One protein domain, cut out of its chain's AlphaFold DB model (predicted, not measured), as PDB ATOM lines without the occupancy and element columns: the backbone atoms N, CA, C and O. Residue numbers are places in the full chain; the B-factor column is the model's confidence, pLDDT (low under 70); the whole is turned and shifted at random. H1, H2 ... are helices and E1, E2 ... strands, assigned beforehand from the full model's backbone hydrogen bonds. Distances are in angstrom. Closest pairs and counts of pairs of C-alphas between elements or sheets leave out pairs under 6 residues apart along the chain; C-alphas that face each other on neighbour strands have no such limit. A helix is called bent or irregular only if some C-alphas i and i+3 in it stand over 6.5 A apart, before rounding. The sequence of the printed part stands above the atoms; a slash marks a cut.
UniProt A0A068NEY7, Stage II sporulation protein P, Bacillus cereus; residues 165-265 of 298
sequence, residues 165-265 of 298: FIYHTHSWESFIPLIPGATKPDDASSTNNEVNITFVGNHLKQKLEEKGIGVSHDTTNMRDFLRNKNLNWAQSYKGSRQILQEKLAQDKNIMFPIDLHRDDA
ATOM      1  N   PHE A 165     -27.086 -36.296  28.745       97.81
ATOM      2  CA  PHE A 165     -27.106 -36.463  30.190       97.81
ATOM      3  C   PHE A 165     -26.760 -35.141  30.861       97.81
ATOM      4  O   PHE A 165     -25.639 -34.665  30.728       97.81
ATOM      5  N   ILE A 166     -27.717 -34.550  31.568       98.50
ATOM      6  CA  ILE A 166     -27.504 -33.333  32.352       98.50
ATOM      7  C   ILE A 166     -27.173 -33.751  33.783       98.50
ATOM      8  O   ILE A 166     -27.905 -34.547  34.372       98.50
ATOM      9  N   TYR A 167     -26.098 -33.212  34.339       98.19
ATOM     10  CA  TYR A 167     -25.739 -33.336  35.748       98.19
ATOM     11  C   TYR A 167     -25.170 -32.005  36.249       98.19
ATOM     12  O   TYR A 167     -25.016 -31.057  35.477       98.19
ATOM     13  N   HIS A 168     -24.917 -31.919  37.552       97.88
ATOM     14  CA  HIS A 168     -24.478 -30.681  38.187       97.88
ATOM     15  C   HIS A 168     -23.398 -30.980  39.217       97.88
ATOM     16  O   HIS A 168     -23.690 -31.615  40.230       97.88
ATOM     17  N   THR A 169     -22.172 -30.502  39.012       97.19
ATOM     18  CA  THR A 169     -21.123 -30.602  40.036       97.19
ATOM     19  C   THR A 169     -21.481 -29.779  41.273       97.19
ATOM     20  O   THR A 169     -21.323 -30.263  42.394       97.19
ATOM     21  N   HIS A 170     -22.071 -28.596  41.072       96.25
ATOM     22  CA  HIS A 170     -22.536 -27.703  42.139       96.25
ATOM     23  C   HIS A 170     -24.060 -27.567  42.121       96.25
ATOM     24  O   HIS A 170     -24.601 -26.479  41.948       96.25
ATOM     25  N   SER A 171     -24.781 -28.679  42.317       96.19
ATOM     26  CA  SER A 171     -26.264 -28.690  42.318       96.19
ATOM     27  C   SER A 171     -26.913 -27.628  43.222       96.19
ATOM     28  O   SER A 171     -28.033 -27.212  42.963       96.19
ATOM     29  N   TRP A 172     -26.223 -27.159  44.266       94.56
ATOM     30  CA  TRP A 172     -26.737 -26.162  45.205       94.56
ATOM     31  C   TRP A 172     -26.759 -24.729  44.668       94.56
ATOM     32  O   TRP A 172     -27.332 -23.853  45.317       94.56
ATOM     33  N   GLU A 173     -26.105 -24.450  43.542       94.75
ATOM     34  CA  GLU A 173     -26.048 -23.115  42.953       94.75
ATOM     35  C   GLU A 173     -27.454 -22.573  42.691       94.75
ATOM     36  O   GLU A 173     -28.232 -23.169  41.957       94.75
ATOM     37  N   SER A 174     -27.805 -21.428  43.277       93.56
ATOM     38  CA  SER A 174     -29.127 -20.811  43.124       93.56
ATOM     39  C   SER A 174     -29.014 -19.352  42.688       93.56
ATOM     40  O   SER A 174     -27.929 -18.793  42.593       93.56
ATOM     41  N   PHE A 175     -30.133 -18.708  42.384       91.69
ATOM     42  CA  PHE A 175     -30.165 -17.355  41.846       91.69
ATOM     43  C   PHE A 175     -30.568 -16.366  42.935       91.69
ATOM     44  O   PHE A 175     -31.525 -16.609  43.665       91.69
ATOM     45  N   ILE A 176     -29.881 -15.221  43.011       91.06
ATOM     46  CA  ILE A 176     -30.131 -14.175  44.022       91.06
ATOM     47  C   ILE A 176     -31.631 -13.858  44.202       91.06
ATOM     48  O   ILE A 176     -32.081 -13.833  45.342       91.06
ATOM     49  N   PRO A 177     -32.441 -13.675  43.136       89.69
ATOM     50  CA  PRO A 177     -33.861 -13.359  43.302       89.69
ATOM     51  C   PRO A 177     -34.707 -14.477  43.930       89.69
ATOM     52  O   PRO A 177     -35.820 -14.207  44.373       89.69
ATOM     53  N   LEU A 178     -34.222 -15.723  43.936       88.50
ATOM     54  CA  LEU A 178     -34.951 -16.888  44.443       88.50
ATOM     55  C   LEU A 178     -34.653 -17.187  45.916       88.50
ATOM     56  O   LEU A 178     -35.405 -17.934  46.540       88.50
ATOM     57  N   ILE A 179     -33.584 -16.609  46.472       88.81
ATOM     58  CA  ILE A 179     -33.130 -16.869  47.840       88.81
ATOM     59  C   ILE A 179     -33.377 -15.631  48.712       88.81
ATOM     60  O   ILE A 179     -32.703 -14.611  48.539       88.81
ATOM     61  N   PRO A 180     -34.315 -15.688  49.678       86.31
ATOM     62  CA  PRO A 180     -34.579 -14.571  50.576       86.31
ATOM     63  C   PRO A 180     -33.320 -14.104  51.315       86.31
ATOM     64  O   PRO A 180     -32.579 -14.901  51.895       86.31
ATOM     65  N   GLY A 181     -33.086 -12.791  51.290       86.56
ATOM     66  CA  GLY A 181     -31.928 -12.165  51.928       86.56
ATOM     67  C   GLY A 181     -30.599 -12.357  51.190       86.56
ATOM     68  O   GLY A 181     -29.583 -11.876  51.685       86.56
ATOM     69  N   ALA A 182     -30.571 -13.019  50.026       88.44
ATOM     70  CA  ALA A 182     -29.365 -13.076  49.211       88.44
ATOM     71  C   ALA A 182     -29.070 -11.703  48.598       88.44
ATOM     72  O   ALA A 182     -29.929 -11.081  47.970       88.44
ATOM     73  N   THR A 183     -27.836 -11.232  48.764       89.06
ATOM     74  CA  THR A 183     -27.391  -9.940  48.224       89.06
ATOM     75  C   THR A 183     -26.229 -10.099  47.266       89.06
ATOM     76  O   THR A 183     -26.106  -9.311  46.323       89.06
ATOM     77  N   LYS A 184     -25.410 -11.135  47.452       89.00
ATOM     78  CA  LYS A 184     -24.317 -11.532  46.567       89.00
ATOM     79  C   LYS A 184     -24.490 -12.984  46.086       89.00
ATOM     80  O   LYS A 184     -25.270 -13.727  46.679       89.00
ATOM     81  N   PRO A 185     -23.812 -13.371  44.997       86.94
ATOM     82  CA  PRO A 185     -23.911 -14.703  44.399       86.94
ATOM     83  C   PRO A 185     -23.675 -15.856  45.391       86.94
ATOM     84  O   PRO A 185     -24.517 -16.745  45.474       86.94
ATOM     85  N   ASP A 186     -22.642 -15.780  46.235       87.00
ATOM     86  CA  ASP A 186     -22.385 -16.764  47.305       87.00
ATOM     87  C   ASP A 186     -23.557 -16.971  48.280       87.00
ATOM     88  O   ASP A 186     -23.731 -18.056  48.839       87.00
ATOM     89  N   ASP A 187     -24.379 -15.938  48.508       88.38
ATOM     90  CA  ASP A 187     -25.539 -16.043  49.401       88.38
ATOM     91  C   ASP A 187     -26.667 -16.878  48.771       88.38
ATOM     92  O   ASP A 187     -27.576 -17.334  49.478       88.38
ATOM     93  N   ALA A 188     -26.632 -17.027  47.441       90.75
ATOM     94  CA  ALA A 188     -27.622 -17.708  46.626       90.75
ATOM     95  C   ALA A 188     -27.222 -19.175  46.411       90.75
ATOM     96  O   ALA A 188     -26.765 -19.591  45.340       90.75
ATOM     97  N   SER A 189     -27.429 -19.967  47.460       92.31
ATOM     98  CA  SER A 189     -27.309 -21.424  47.440       92.31
ATOM     99  C   SER A 189     -28.503 -22.086  48.127       92.31
ATOM    100  O   SER A 189     -29.095 -21.525  49.053       92.31
ATOM    101  N   SER A 190     -28.888 -23.268  47.647       92.12
ATOM    102  CA  SER A 190     -30.006 -24.037  48.190       92.12
ATOM    103  C   SER A 190     -29.913 -25.511  47.812       92.12
ATOM    104  O   SER A 190     -29.648 -25.851  46.662       92.12
ATOM    105  N   THR A 191     -30.218 -26.395  48.758       92.94
ATOM    106  CA  THR A 191     -30.408 -27.828  48.483       92.94
ATOM    107  C   THR A 191     -31.763 -28.160  47.851       92.94
ATOM    108  O   THR A 191     -31.997 -29.311  47.496       92.94
ATOM    109  N   ASN A 192     -32.669 -27.183  47.717       91.75
ATOM    110  CA  ASN A 192     -33.974 -27.383  47.092       91.75
ATOM    111  C   ASN A 192     -33.874 -27.254  45.560       91.75
ATOM    112  O   ASN A 192     -33.648 -26.159  45.031       91.75
ATOM    113  N   ASN A 193     -34.133 -28.368  44.868       92.38
ATOM    114  CA  ASN A 193     -34.091 -28.490  43.409       92.38
ATOM    115  C   ASN A 193     -35.096 -27.606  42.655       92.38
ATOM    116  O   ASN A 193     -34.947 -27.400  41.453       92.38
ATOM    117  N   GLU A 194     -36.100 -27.052  43.336       90.38
ATOM    118  CA  GLU A 194     -37.039 -26.101  42.740       90.38
ATOM    119  C   GLU A 194     -36.425 -24.713  42.534       90.38
ATOM    120  O   GLU A 194     -36.918 -23.948  41.712       90.38
ATOM    121  N   VAL A 195     -35.363 -24.358  43.265       90.94
ATOM    122  CA  VAL A 195     -34.778 -23.004  43.230       90.94
ATOM    123  C   VAL A 195     -33.291 -22.974  42.901       90.94
ATOM    124  O   VAL A 195     -32.728 -21.890  42.758       90.94
ATOM    125  N   ASN A 196     -32.634 -24.122  42.787       94.06
ATOM    126  CA  ASN A 196     -31.225 -24.211  42.410       94.06
ATOM    127  C   ASN A 196     -31.055 -24.495  40.900       94.06
ATOM    128  O   ASN A 196     -32.013 -24.475  40.125       94.06
ATOM    129  N   ILE A 197     -29.825 -24.742  40.459       95.62
ATOM    130  CA  ILE A 197     -29.466 -24.941  39.053       95.62
ATOM    131  C   ILE A 197     -30.141 -26.177  38.441       95.62
ATOM    132  O   ILE A 197     -30.386 -26.213  37.233       95.62
ATOM    133  N   THR A 198     -30.543 -27.149  39.264       96.31
ATOM    134  CA  THR A 198     -31.324 -28.312  38.834       96.31
ATOM    135  C   THR A 198     -32.666 -27.901  38.226       96.31
ATOM    136  O   THR A 198     -33.092 -28.509  37.245       96.31
ATOM    137  N   PHE A 199     -33.297 -26.817  38.692       94.44
ATOM    138  CA  PHE A 199     -34.500 -26.266  38.055       94.44
ATOM    139  C   PHE A 199     -34.249 -25.855  36.593       94.44
ATOM    140  O   PHE A 199     -35.058 -26.149  35.709       94.44
ATOM    141  N   VAL A 200     -33.103 -25.229  36.305       95.94
ATOM    142  CA  VAL A 200     -32.714 -24.877  34.929       95.94
ATOM    143  C   VAL A 200     -32.406 -26.137  34.116       95.94
ATOM    144  O   VAL A 200     -32.804 -26.219  32.955       95.94
ATOM    145  N   GLY A 201     -31.769 -27.138  34.734       97.56
ATOM    146  CA  GLY A 201     -31.548 -28.456  34.133       97.56
ATOM    147  C   GLY A 201     -32.853 -29.129  33.693       97.56
ATOM    148  O   GLY A 201     -32.949 -29.590  32.556       97.56
ATOM    149  N   ASN A 202     -33.892 -29.082  34.535       97.19
ATOM    150  CA  ASN A 202     -35.227 -29.595  34.213       97.19
ATOM    151  C   ASN A 202     -35.847 -28.856  33.017       97.19
ATOM    152  O   ASN A 202     -36.392 -29.484  32.106       97.19
ATOM    153  N   HIS A 203     -35.732 -27.525  32.981       95.69
ATOM    154  CA  HIS A 203     -36.238 -26.740  31.855       95.69
ATOM    155  C   HIS A 203     -35.491 -27.053  30.549       95.69
ATOM    156  O   HIS A 203     -36.109 -27.174  29.490       95.69
ATOM    157  N   LEU A 204     -34.166 -27.224  30.612       96.44
ATOM    158  CA  LEU A 204     -33.354 -27.619  29.461       96.44
ATOM    159  C   LEU A 204     -33.742 -29.013  28.957       96.44
ATOM    160  O   LEU A 204     -33.934 -29.182  27.752       96.44
ATOM    161  N   LYS A 205     -33.911 -29.981  29.868       96.88
ATOM    162  CA  LYS A 205     -34.424 -31.318  29.552       96.88
ATOM    163  C   LYS A 205     -35.732 -31.222  28.769       96.88
ATOM    164  O   LYS A 205     -35.793 -31.721  27.648       96.88
ATOM    165  N   GLN A 206     -36.721 -30.508  29.302       96.12
ATOM    166  CA  GLN A 206     -38.021 -30.350  28.651       96.12
ATOM    167  C   GLN A 206     -37.878 -29.773  27.233       96.12
ATOM    168  O   GLN A 206     -38.456 -30.294  26.283       96.12
ATOM    169  N   LYS A 207     -37.076 -28.714  27.060       96.06
ATOM    170  CA  LYS A 207     -36.890 -28.062  25.753       96.06
ATOM    171  C   LYS A 207     -36.173 -28.936  24.725       96.06
ATOM    172  O   LYS A 207     -36.390 -28.757  23.527       96.06
ATOM    173  N   LEU A 208     -35.318 -29.854  25.168       95.12
ATOM    174  CA  LEU A 208     -34.668 -30.843  24.310       95.12
ATOM    175  C   LEU A 208     -35.632 -31.981  23.944       95.12
ATOM    176  O   LEU A 208     -35.702 -32.365  22.777       95.12
ATOM    177  N   GLU A 209     -36.431 -32.462  24.893       94.44
ATOM    178  CA  GLU A 209     -37.443 -33.501  24.657       94.44
ATOM    179  C   GLU A 209     -38.579 -33.012  23.742       94.44
ATOM    180  O   GLU A 209     -39.022 -33.745  22.858       94.44
ATOM    181  N   GLU A 210     -38.984 -31.741  23.851       93.75
ATOM    182  CA  GLU A 210     -39.880 -31.067  22.892       93.75
ATOM    183  C   GLU A 210     -39.316 -31.076  21.456       93.75
ATOM    184  O   GLU A 210     -40.066 -30.975  20.487       93.75
ATOM    185  N   LYS A 211     -37.993 -31.209  21.302       93.69
ATOM    186  CA  LYS A 211     -37.298 -31.327  20.011       93.69
ATOM    187  C   LYS A 211     -37.008 -32.780  19.613       93.69
ATOM    188  O   LYS A 211     -36.291 -32.997  18.640       93.69
ATOM    189  N   GLY A 212     -37.543 -33.762  20.343       92.88
ATOM    190  CA  GLY A 212     -37.336 -35.190  20.085       92.88
ATOM    191  C   GLY A 212     -35.949 -35.706  20.481       92.88
ATOM    192  O   GLY A 212     -35.501 -36.724  19.956       92.88
ATOM    193  N   ILE A 213     -35.240 -34.998  21.364       94.25
ATOM    194  CA  ILE A 213     -33.943 -35.425  21.894       94.25
ATOM    195  C   ILE A 213     -34.180 -36.088  23.253       94.25
ATOM    196  O   ILE A 213     -34.674 -35.444  24.173       94.25
ATOM    197  N   GLY A 214     -33.796 -37.358  23.395       95.56
ATOM    198  CA  GLY A 214     -33.874 -38.066  24.674       95.56
ATOM    199  C   GLY A 214     -32.858 -37.531  25.685       95.56
ATOM    200  O   GLY A 214     -31.663 -37.437  25.374       95.56
ATOM    201  N   VAL A 215     -33.317 -37.209  26.896       96.69
ATOM    202  CA  VAL A 215     -32.493 -36.603  27.947       96.69
ATOM    203  C   VAL A 215     -32.669 -37.325  29.280       96.69
ATOM    204  O   VAL A 215     -33.764 -37.415  29.831       96.69
ATOM    205  N   SER A 216     -31.548 -37.738  29.867       96.62
ATOM    206  CA  SER A 216     -31.475 -38.112  31.277       96.62
ATOM    207  C   SER A 216     -30.989 -36.913  32.086       96.62
ATOM    208  O   SER A 216     -30.061 -36.225  31.673       96.62
ATOM    209  N   HIS A 217     -31.563 -36.686  33.263       97.88
ATOM    210  CA  HIS A 217     -31.165 -35.584  34.139       97.88
ATOM    211  C   HIS A 217     -30.937 -36.099  35.556       97.88
ATOM    212  O   HIS A 217     -31.836 -36.691  36.152       97.88
ATOM    213  N   ASP A 218     -29.717 -35.924  36.057       98.00
ATOM    214  CA  ASP A 218     -29.363 -36.192  37.444       98.00
ATOM    215  C   ASP A 218     -29.712 -34.988  38.324       98.00
ATOM    216  O   ASP A 218     -29.347 -33.847  38.036       98.00
ATOM    217  N   THR A 219     -30.440 -35.263  39.403       97.19
ATOM    218  CA  THR A 219     -30.940 -34.257  40.349       97.19
ATOM    219  C   THR A 219     -30.344 -34.454  41.745       97.19
ATOM    220  O   THR A 219     -30.913 -34.007  42.744       97.19
ATOM    221  N   THR A 220     -29.205 -35.152  41.824       97.25
ATOM    222  CA  THR A 220     -28.549 -35.497  43.084       97.25
ATOM    223  C   THR A 220     -28.191 -34.234  43.861       97.25
ATOM    224  O   THR A 220     -27.550 -33.321  43.343       97.25
ATOM    225  N   ASN A 221     -28.558 -34.200  45.144       96.31
ATOM    226  CA  ASN A 221     -28.089 -33.171  46.065       96.31
ATOM    227  C   ASN A 221     -26.594 -33.390  46.339       96.31
ATOM    228  O   ASN A 221     -26.199 -34.218  47.166       96.31
ATOM    229  N   MET A 222     -25.758 -32.636  45.628       96.38
ATOM    230  CA  MET A 222     -24.306 -32.793  45.678       96.38
ATOM    231  C   MET A 222     -23.717 -32.462  47.041       96.38
ATOM    232  O   MET A 222     -22.711 -33.056  47.414       96.38
ATOM    233  N   ARG A 223     -24.331 -31.572  47.829       95.19
ATOM    234  CA  ARG A 223     -23.825 -31.284  49.176       95.19
ATOM    235  C   ARG A 223     -23.888 -32.540  50.040       95.19
ATOM    236  O   ARG A 223     -22.900 -32.900  50.679       95.19
ATOM    237  N   ASP A 224     -25.035 -33.210  50.043       95.88
ATOM    238  CA  ASP A 224     -25.245 -34.403  50.864       95.88
ATOM    239  C   ASP A 224     -24.479 -35.601  50.301       95.88
ATOM    240  O   ASP A 224     -23.858 -36.346  51.059       95.88
ATOM    241  N   PHE A 225     -24.415 -35.735  48.974       96.94
ATOM    242  CA  PHE A 225     -23.582 -36.734  48.305       96.94
ATOM    243  C   PHE A 225     -22.101 -36.623  48.704       96.94
ATOM    244  O   PHE A 225     -21.477 -37.629  49.051       96.94
ATOM    245  N   LEU A 226     -21.536 -35.409  48.692       96.75
ATOM    246  CA  LEU A 226     -20.143 -35.173  49.075       96.75
ATOM    247  C   LEU A 226     -19.921 -35.457  50.563       96.75
ATOM    248  O   LEU A 226     -18.990 -36.190  50.900       96.75
ATOM    249  N   ARG A 227     -20.809 -34.972  51.441       95.00
ATOM    250  CA  ARG A 227     -20.744 -35.242  52.888       95.00
ATOM    251  C   ARG A 227     -20.764 -36.738  53.193       95.00
ATOM    252  O   ARG A 227     -19.904 -37.215  53.926       95.00
ATOM    253  N   ASN A 228     -21.672 -37.489  52.571       96.75
ATOM    254  CA  ASN A 228     -21.791 -38.938  52.764       96.75
ATOM    255  C   ASN A 228     -20.539 -39.706  52.311       96.75
ATOM    256  O   ASN A 228     -20.274 -40.804  52.796       96.75
ATOM    257  N   LYS A 229     -19.752 -39.133  51.396       95.94
ATOM    258  CA  LYS A 229     -18.483 -39.696  50.914       95.94
ATOM    259  C   LYS A 229     -17.249 -39.107  51.603       95.94
ATOM    260  O   LYS A 229     -16.137 -39.415  51.178       95.94
ATOM    261  N   ASN A 230     -17.421 -38.293  52.649       95.69
ATOM    262  CA  ASN A 230     -16.342 -37.554  53.314       95.69
ATOM    263  C   ASN A 230     -15.504 -36.707  52.332       95.69
ATOM    264  O   ASN A 230     -14.280 -36.628  52.446       95.69
ATOM    265  N   LEU A 231     -16.162 -36.108  51.336       95.81
ATOM    266  CA  LEU A 231     -15.565 -35.186  50.373       95.81
ATOM    267  C   LEU A 231     -15.929 -33.741  50.725       95.81
ATOM    268  O   LEU A 231     -17.005 -33.470  51.256       95.81
ATOM    269  N   ASN A 232     -15.034 -32.809  50.400       94.00
ATOM    270  CA  ASN A 232     -15.255 -31.371  50.582       94.00
ATOM    271  C   ASN A 232     -15.581 -30.657  49.254       94.00
ATOM    272  O   ASN A 232     -15.558 -31.268  48.186       94.00
ATOM    273  N   TRP A 233     -15.855 -29.349  49.321       93.06
ATOM    274  CA  TRP A 233     -16.186 -28.522  48.152       93.06
ATOM    275  C   TRP A 233     -15.115 -28.576  47.043       93.06
ATOM    276  O   TRP A 233     -15.453 -28.742  45.872       93.06
ATOM    277  N   ALA A 234     -13.822 -28.547  47.384       92.06
ATOM    278  CA  ALA A 234     -12.743 -28.623  46.390       92.06
ATOM    279  C   ALA A 234     -12.695 -29.984  45.664       92.06
ATOM    280  O   ALA A 234     -12.056 -30.136  44.625       92.06
ATOM    281  N   GLN A 235     -13.382 -30.994  46.205       94.94
ATOM    282  CA  GLN A 235     -13.509 -32.330  45.631       94.94
ATOM    283  C   GLN A 235     -14.850 -32.543  44.911       94.94
ATOM    284  O   GLN A 235     -15.149 -33.678  44.535       94.94
ATOM    285  N   SER A 236     -15.637 -31.493  44.660       95.88
ATOM    286  CA  SER A 236     -16.945 -31.607  43.994       95.88
ATOM    287  C   SER A 236     -16.840 -32.290  42.631       95.88
ATOM    288  O   SER A 236     -17.546 -33.268  42.391       95.88
ATOM    289  N   TYR A 237     -15.866 -31.903  41.796       94.44
ATOM    290  CA  TYR A 237     -15.608 -32.559  40.505       94.44
ATOM    291  C   TYR A 237     -15.170 -34.022  40.630       94.44
ATOM    292  O   TYR A 237     -15.420 -34.835  39.740       94.44
ATOM    293  N   LYS A 238     -14.509 -34.395  41.735       95.56
ATOM    294  CA  LYS A 238     -14.201 -35.805  42.017       95.56
ATOM    295  C   LYS A 238     -15.489 -36.575  42.306       95.56
ATOM    296  O   LYS A 238     -15.610 -37.712  41.860       95.56
ATOM    297  N   GLY A 239     -16.426 -35.964  43.029       96.62
ATOM    298  CA  GLY A 239     -17.738 -36.531  43.320       96.62
ATOM    299  C   GLY A 239     -18.615 -36.666  42.074       96.62
ATOM    300  O   GLY A 239     -19.058 -37.769  41.764       96.62
ATOM    301  N   SER A 240     -18.812 -35.586  41.318       97.00
ATOM    302  CA  SER A 240     -19.655 -35.590  40.114       97.00
ATOM    303  C   SER A 240     -19.115 -36.508  39.018       97.00
ATOM    304  O   SER A 240     -19.887 -37.166  38.322       97.00
ATOM    305  N   ARG A 241     -17.786 -36.669  38.928       96.31
ATOM    306  CA  ARG A 241     -17.163 -37.670  38.053       96.31
ATOM    307  C   ARG A 241     -17.633 -39.095  38.361       96.31
ATOM    308  O   ARG A 241     -17.754 -39.870  37.419       96.31
ATOM    309  N   GLN A 242     -17.907 -39.442  39.622       97.00
ATOM    310  CA  GLN A 242     -18.441 -40.768  39.967       97.00
ATOM    311  C   GLN A 242     -19.843 -40.957  39.382       97.00
ATOM    312  O   GLN A 242     -20.076 -41.947  38.697       97.00
ATOM    313  N   ILE A 243     -20.724 -39.966  39.551       96.88
ATOM    314  CA  ILE A 243     -22.084 -39.968  38.983       96.88
ATOM    315  C   ILE A 243     -22.028 -40.102  37.458       96.88
ATOM    316  O   ILE A 243     -22.705 -40.943  36.869       96.88
ATOM    317  N   LEU A 244     -21.166 -39.314  36.808       97.00
ATOM    318  CA  LEU A 244     -20.980 -39.376  35.363       97.00
ATOM    319  C   LEU A 244     -20.488 -40.758  34.907       97.00
ATOM    320  O   LEU A 244     -21.022 -41.317  33.953       97.00
ATOM    321  N   GLN A 245     -19.477 -41.320  35.574       96.88
ATOM    322  CA  GLN A 245     -18.931 -42.636  35.234       96.88
ATOM    323  C   GLN A 245     -19.966 -43.750  35.412       96.88
ATOM    324  O   GLN A 245     -20.095 -44.598  34.531       96.88
ATOM    325  N   GLU A 246     -20.722 -43.728  36.510       96.94
ATOM    326  CA  GLU A 246     -21.813 -44.670  36.766       96.94
ATOM    327  C   GLU A 246     -22.890 -44.561  35.683       96.94
ATOM    328  O   GLU A 246     -23.294 -45.573  35.104       96.94
ATOM    329  N   LYS A 247     -23.290 -43.337  35.315       96.88
ATOM    330  CA  LYS A 247     -24.303 -43.133  34.281       96.88
ATOM    331  C   LYS A 247     -23.833 -43.591  32.899       96.88
ATOM    332  O   LYS A 247     -24.575 -44.290  32.216       96.88
ATOM    333  N   LEU A 248     -22.600 -43.272  32.501       95.50
ATOM    334  CA  LEU A 248     -22.012 -43.743  31.238       95.50
ATOM    335  C   LEU A 248     -21.734 -45.257  31.241       95.50
ATOM    336  O   LEU A 248     -21.580 -45.874  30.182       95.50
ATOM    337  N   ALA A 249     -21.630 -45.888  32.414       96.50
ATOM    338  CA  ALA A 249     -21.571 -47.340  32.527       96.50
ATOM    339  C   ALA A 249     -22.939 -47.980  32.244       96.50
ATOM    340  O   ALA A 249     -22.986 -48.979  31.526       96.50
ATOM    341  N   GLN A 250     -24.015 -47.380  32.758       95.44
ATOM    342  CA  GLN A 250     -25.395 -47.867  32.643       95.44
ATOM    343  C   GLN A 250     -26.051 -47.557  31.291       95.44
ATOM    344  O   GLN A 250     -26.803 -48.379  30.777       95.44
ATOM    345  N   ASP A 251     -25.777 -46.387  30.713       94.38
ATOM    346  CA  ASP A 251     -26.418 -45.900  29.492       94.38
ATOM    347  C   ASP A 251     -25.359 -45.562  28.433       94.38
ATOM    348  O   ASP A 251     -24.745 -44.493  28.433       94.38
ATOM    349  N   LYS A 252     -25.127 -46.517  27.526       93.88
ATOM    350  CA  LYS A 252     -24.143 -46.402  26.436       93.88
ATOM    351  C   LYS A 252     -24.610 -45.517  25.282       93.88
ATOM    352  O   LYS A 252     -23.816 -45.246  24.385       93.88
ATOM    353  N   ASN A 253     -25.863 -45.062  25.306       94.31
ATOM    354  CA  ASN A 253     -26.431 -44.224  24.257       94.31
ATOM    355  C   ASN A 253     -26.164 -42.731  24.476       94.31
ATOM    356  O   ASN A 253     -26.367 -41.944  23.548       94.31
ATOM    357  N   ILE A 254     -25.677 -42.345  25.661       94.88
ATOM    358  CA  ILE A 254     -25.319 -40.961  25.972       94.88
ATOM    359  C   ILE A 254     -24.161 -40.517  25.083       94.88
ATOM    360  O   ILE A 254     -23.065 -41.073  25.116       94.88
ATOM    361  N   MET A 255     -24.403 -39.446  24.332       92.31
ATOM    362  CA  MET A 255     -23.418 -38.779  23.487       92.31
ATOM    363  C   MET A 255     -22.906 -37.488  24.130       92.31
ATOM    364  O   MET A 255     -21.741 -37.135  23.955       92.31
ATOM    365  N   PHE A 256     -23.765 -36.792  24.881       92.06
ATOM    366  CA  PHE A 256     -23.480 -35.465  25.421       92.06
ATOM    367  C   PHE A 256     -23.731 -35.411  26.932       92.06
ATOM    368  O   PHE A 256     -24.850 -35.112  27.356       92.06
ATOM    369  N   PRO A 257     -22.716 -35.703  27.760       94.56
ATOM    370  CA  PRO A 257     -22.749 -35.345  29.169       94.56
ATOM    371  C   PRO A 257     -22.521 -33.835  29.327       94.56
ATOM    372  O   PRO A 257     -21.557 -33.288  28.791       94.56
ATOM    373  N   ILE A 258     -23.416 -33.166  30.047       95.94
ATOM    374  CA  ILE A 258     -23.415 -31.720  30.272       95.94
ATOM    375  C   ILE A 258     -23.407 -31.479  31.776       95.94
ATOM    376  O   ILE A 258     -24.378 -31.802  32.456       95.94
ATOM    377  N   ASP A 259     -22.324 -30.879  32.257       96.50
ATOM    378  CA  ASP A 259     -22.268 -30.294  33.591       96.50
ATOM    379  C   ASP A 259     -22.825 -28.871  33.525       96.50
ATOM    380  O   ASP A 259     -22.241 -28.006  32.863       96.50
ATOM    381  N   LEU A 260     -23.993 -28.634  34.121       96.81
ATOM    382  CA  LEU A 260     -24.669 -27.341  34.036       96.81
ATOM    383  C   LEU A 260     -24.483 -26.539  35.325       96.81
ATOM    384  O   LEU A 260     -24.940 -26.955  36.389       96.81
ATOM    385  N   HIS A 261     -23.905 -25.349  35.180       94.88
ATOM    386  CA  HIS A 261     -23.609 -24.404  36.255       94.88
ATOM    387  C   HIS A 261     -24.198 -23.024  35.976       94.88
ATOM    388  O   HIS A 261     -24.505 -22.685  34.825       94.88
ATOM    389  N   ARG A 262     -24.304 -22.200  37.023       93.25
ATOM    390  CA  ARG A 262     -24.422 -20.745  36.860       93.25
ATOM    391  C   ARG A 262     -23.053 -20.083  37.017       93.25
ATOM    392  O   ARG A 262     -22.208 -20.553  37.763       93.25
ATOM    393  N   ASP A 263     -22.896 -18.936  36.374       91.50
ATOM    394  CA  ASP A 263     -21.773 -18.032  36.631       91.50
ATOM    395  C   ASP A 263     -21.970 -17.324  37.986       91.50
ATOM    396  O   ASP A 263     -23.109 -17.031  38.387       91.50
ATOM    397  N   ASP A 264     -20.879 -17.054  38.700       90.06
ATOM    398  CA  ASP A 264     -20.891 -16.244  39.917       90.06
ATOM    399  C   ASP A 264     -20.862 -14.733  39.619       90.06
ATOM    400  O   ASP A 264     -21.209 -13.915  40.466       90.06
ATOM    401  N   ALA A 265     -20.585 -14.321  38.378       90.31
ATOM    402  CA  ALA A 265     -20.616 -12.913  37.997       90.31
ATOM    403  C   ALA A 265     -22.019 -12.255  38.097       90.31
ATOM    404  O   ALA A 265     -23.088 -12.860  37.951       90.31
TER     405      ALA A 265
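Overview. This is residues 165 to 265 of the 298 residues of the protein "Stage II sporulation protein P" of Bacillus cereus (UniProt A0A068NEY7). A small wall of three short parallel strands is covered on both faces: H1 runs over one face and the longer H3 over the other, giving three layers. The short H2 lies beyond the last residues of the strands, across the first part of H3, and a long loop of residues 168 to 196 reaches far out to make one end of the domain. The printed part has 101 residues, with three named helices and three named strands in the order E1 H1 E2 H2 H3 E3; the sheet's order is E2 E1 E3. The class is mixed, helices and strands, though under half of the residues are in named elements. The whole is compact, with a radius of gyration of the C-alphas of 14.1 A and spans of 42 by 35 by 21 A.

Arrangement. E1, residues 165 to 167, is the inner strand. H1, residues 197 to 209, and the edge strand E2, residues 215 to 217, form with E1 a strand-helix-strand unit, two parallel neighbour strands with a helix between, whose crossover is right-handed. E2 and E1 stand at 19 degrees, with N 166 and O 216 2.9 A apart, within hydrogen-bond range. H1 is on the sheet at a height of 8.5 A, over E2 and only just over E1, where 3 of its C-alphas fall. It runs along the strands, at 13 degrees to E2 on the local plane; its closest C-alphas to E2 are those of Lys 205 and Val 215, 5.9 A apart. H2, residues 222 to 228, is not on the sheet. It touches residues 233 to 240 of H3, residues 233 to 250, about perpendicular at 85 degrees; the closest C-alphas are those of Leu 226 and Gly 239, 6.4 A apart. H3 is on the opposite face from H1 at a height of 10.0 A, over E1 and only just over the other edge strand, E3, residues 256 to 259, where 3 of its C-alphas fall. H3 runs along the strands, at 20 degrees to E1 on the local plane, and its closest C-alphas to E3 are those of Leu 244 and Pro 257, 7.6 A apart. E2, H2, H3 and E3 form a split strand-helix-strand unit, with E1 between its strands and a right-handed crossover. E1 and E3 are parallel at 10 degrees; N 258 and O 165 are 2.8 A apart, within hydrogen-bond range. H1 and H3 are apart. Every O i to N i+4 pair is within hydrogen-bond range in H1 and H2, and 10 of 14 are in H3.

Along the chain. E1 begins at C-alpha 165, at (-27.106, -36.463, 30.190). H1 is 18.6 A long from first to last C-alpha and begins at C-alpha 197, at (-29.466, -24.941, 39.053). H3 is 26.4 A long and irregular: C-alphas 234 and 237 are 7.6 A apart. E3 ends at C-alpha 259, at (-22.268, -30.294, 33.591).

Size, cuts and confidence. The two C-alphas farthest apart, those of Gly 181 and Lys 252, are 43.4 A apart. The printed part has no cut. The link from E1 to H1, 29 residues, is long; the other links between elements are tight. The mean pLDDT of the printed part is 94.3, and no printed residue is under 70.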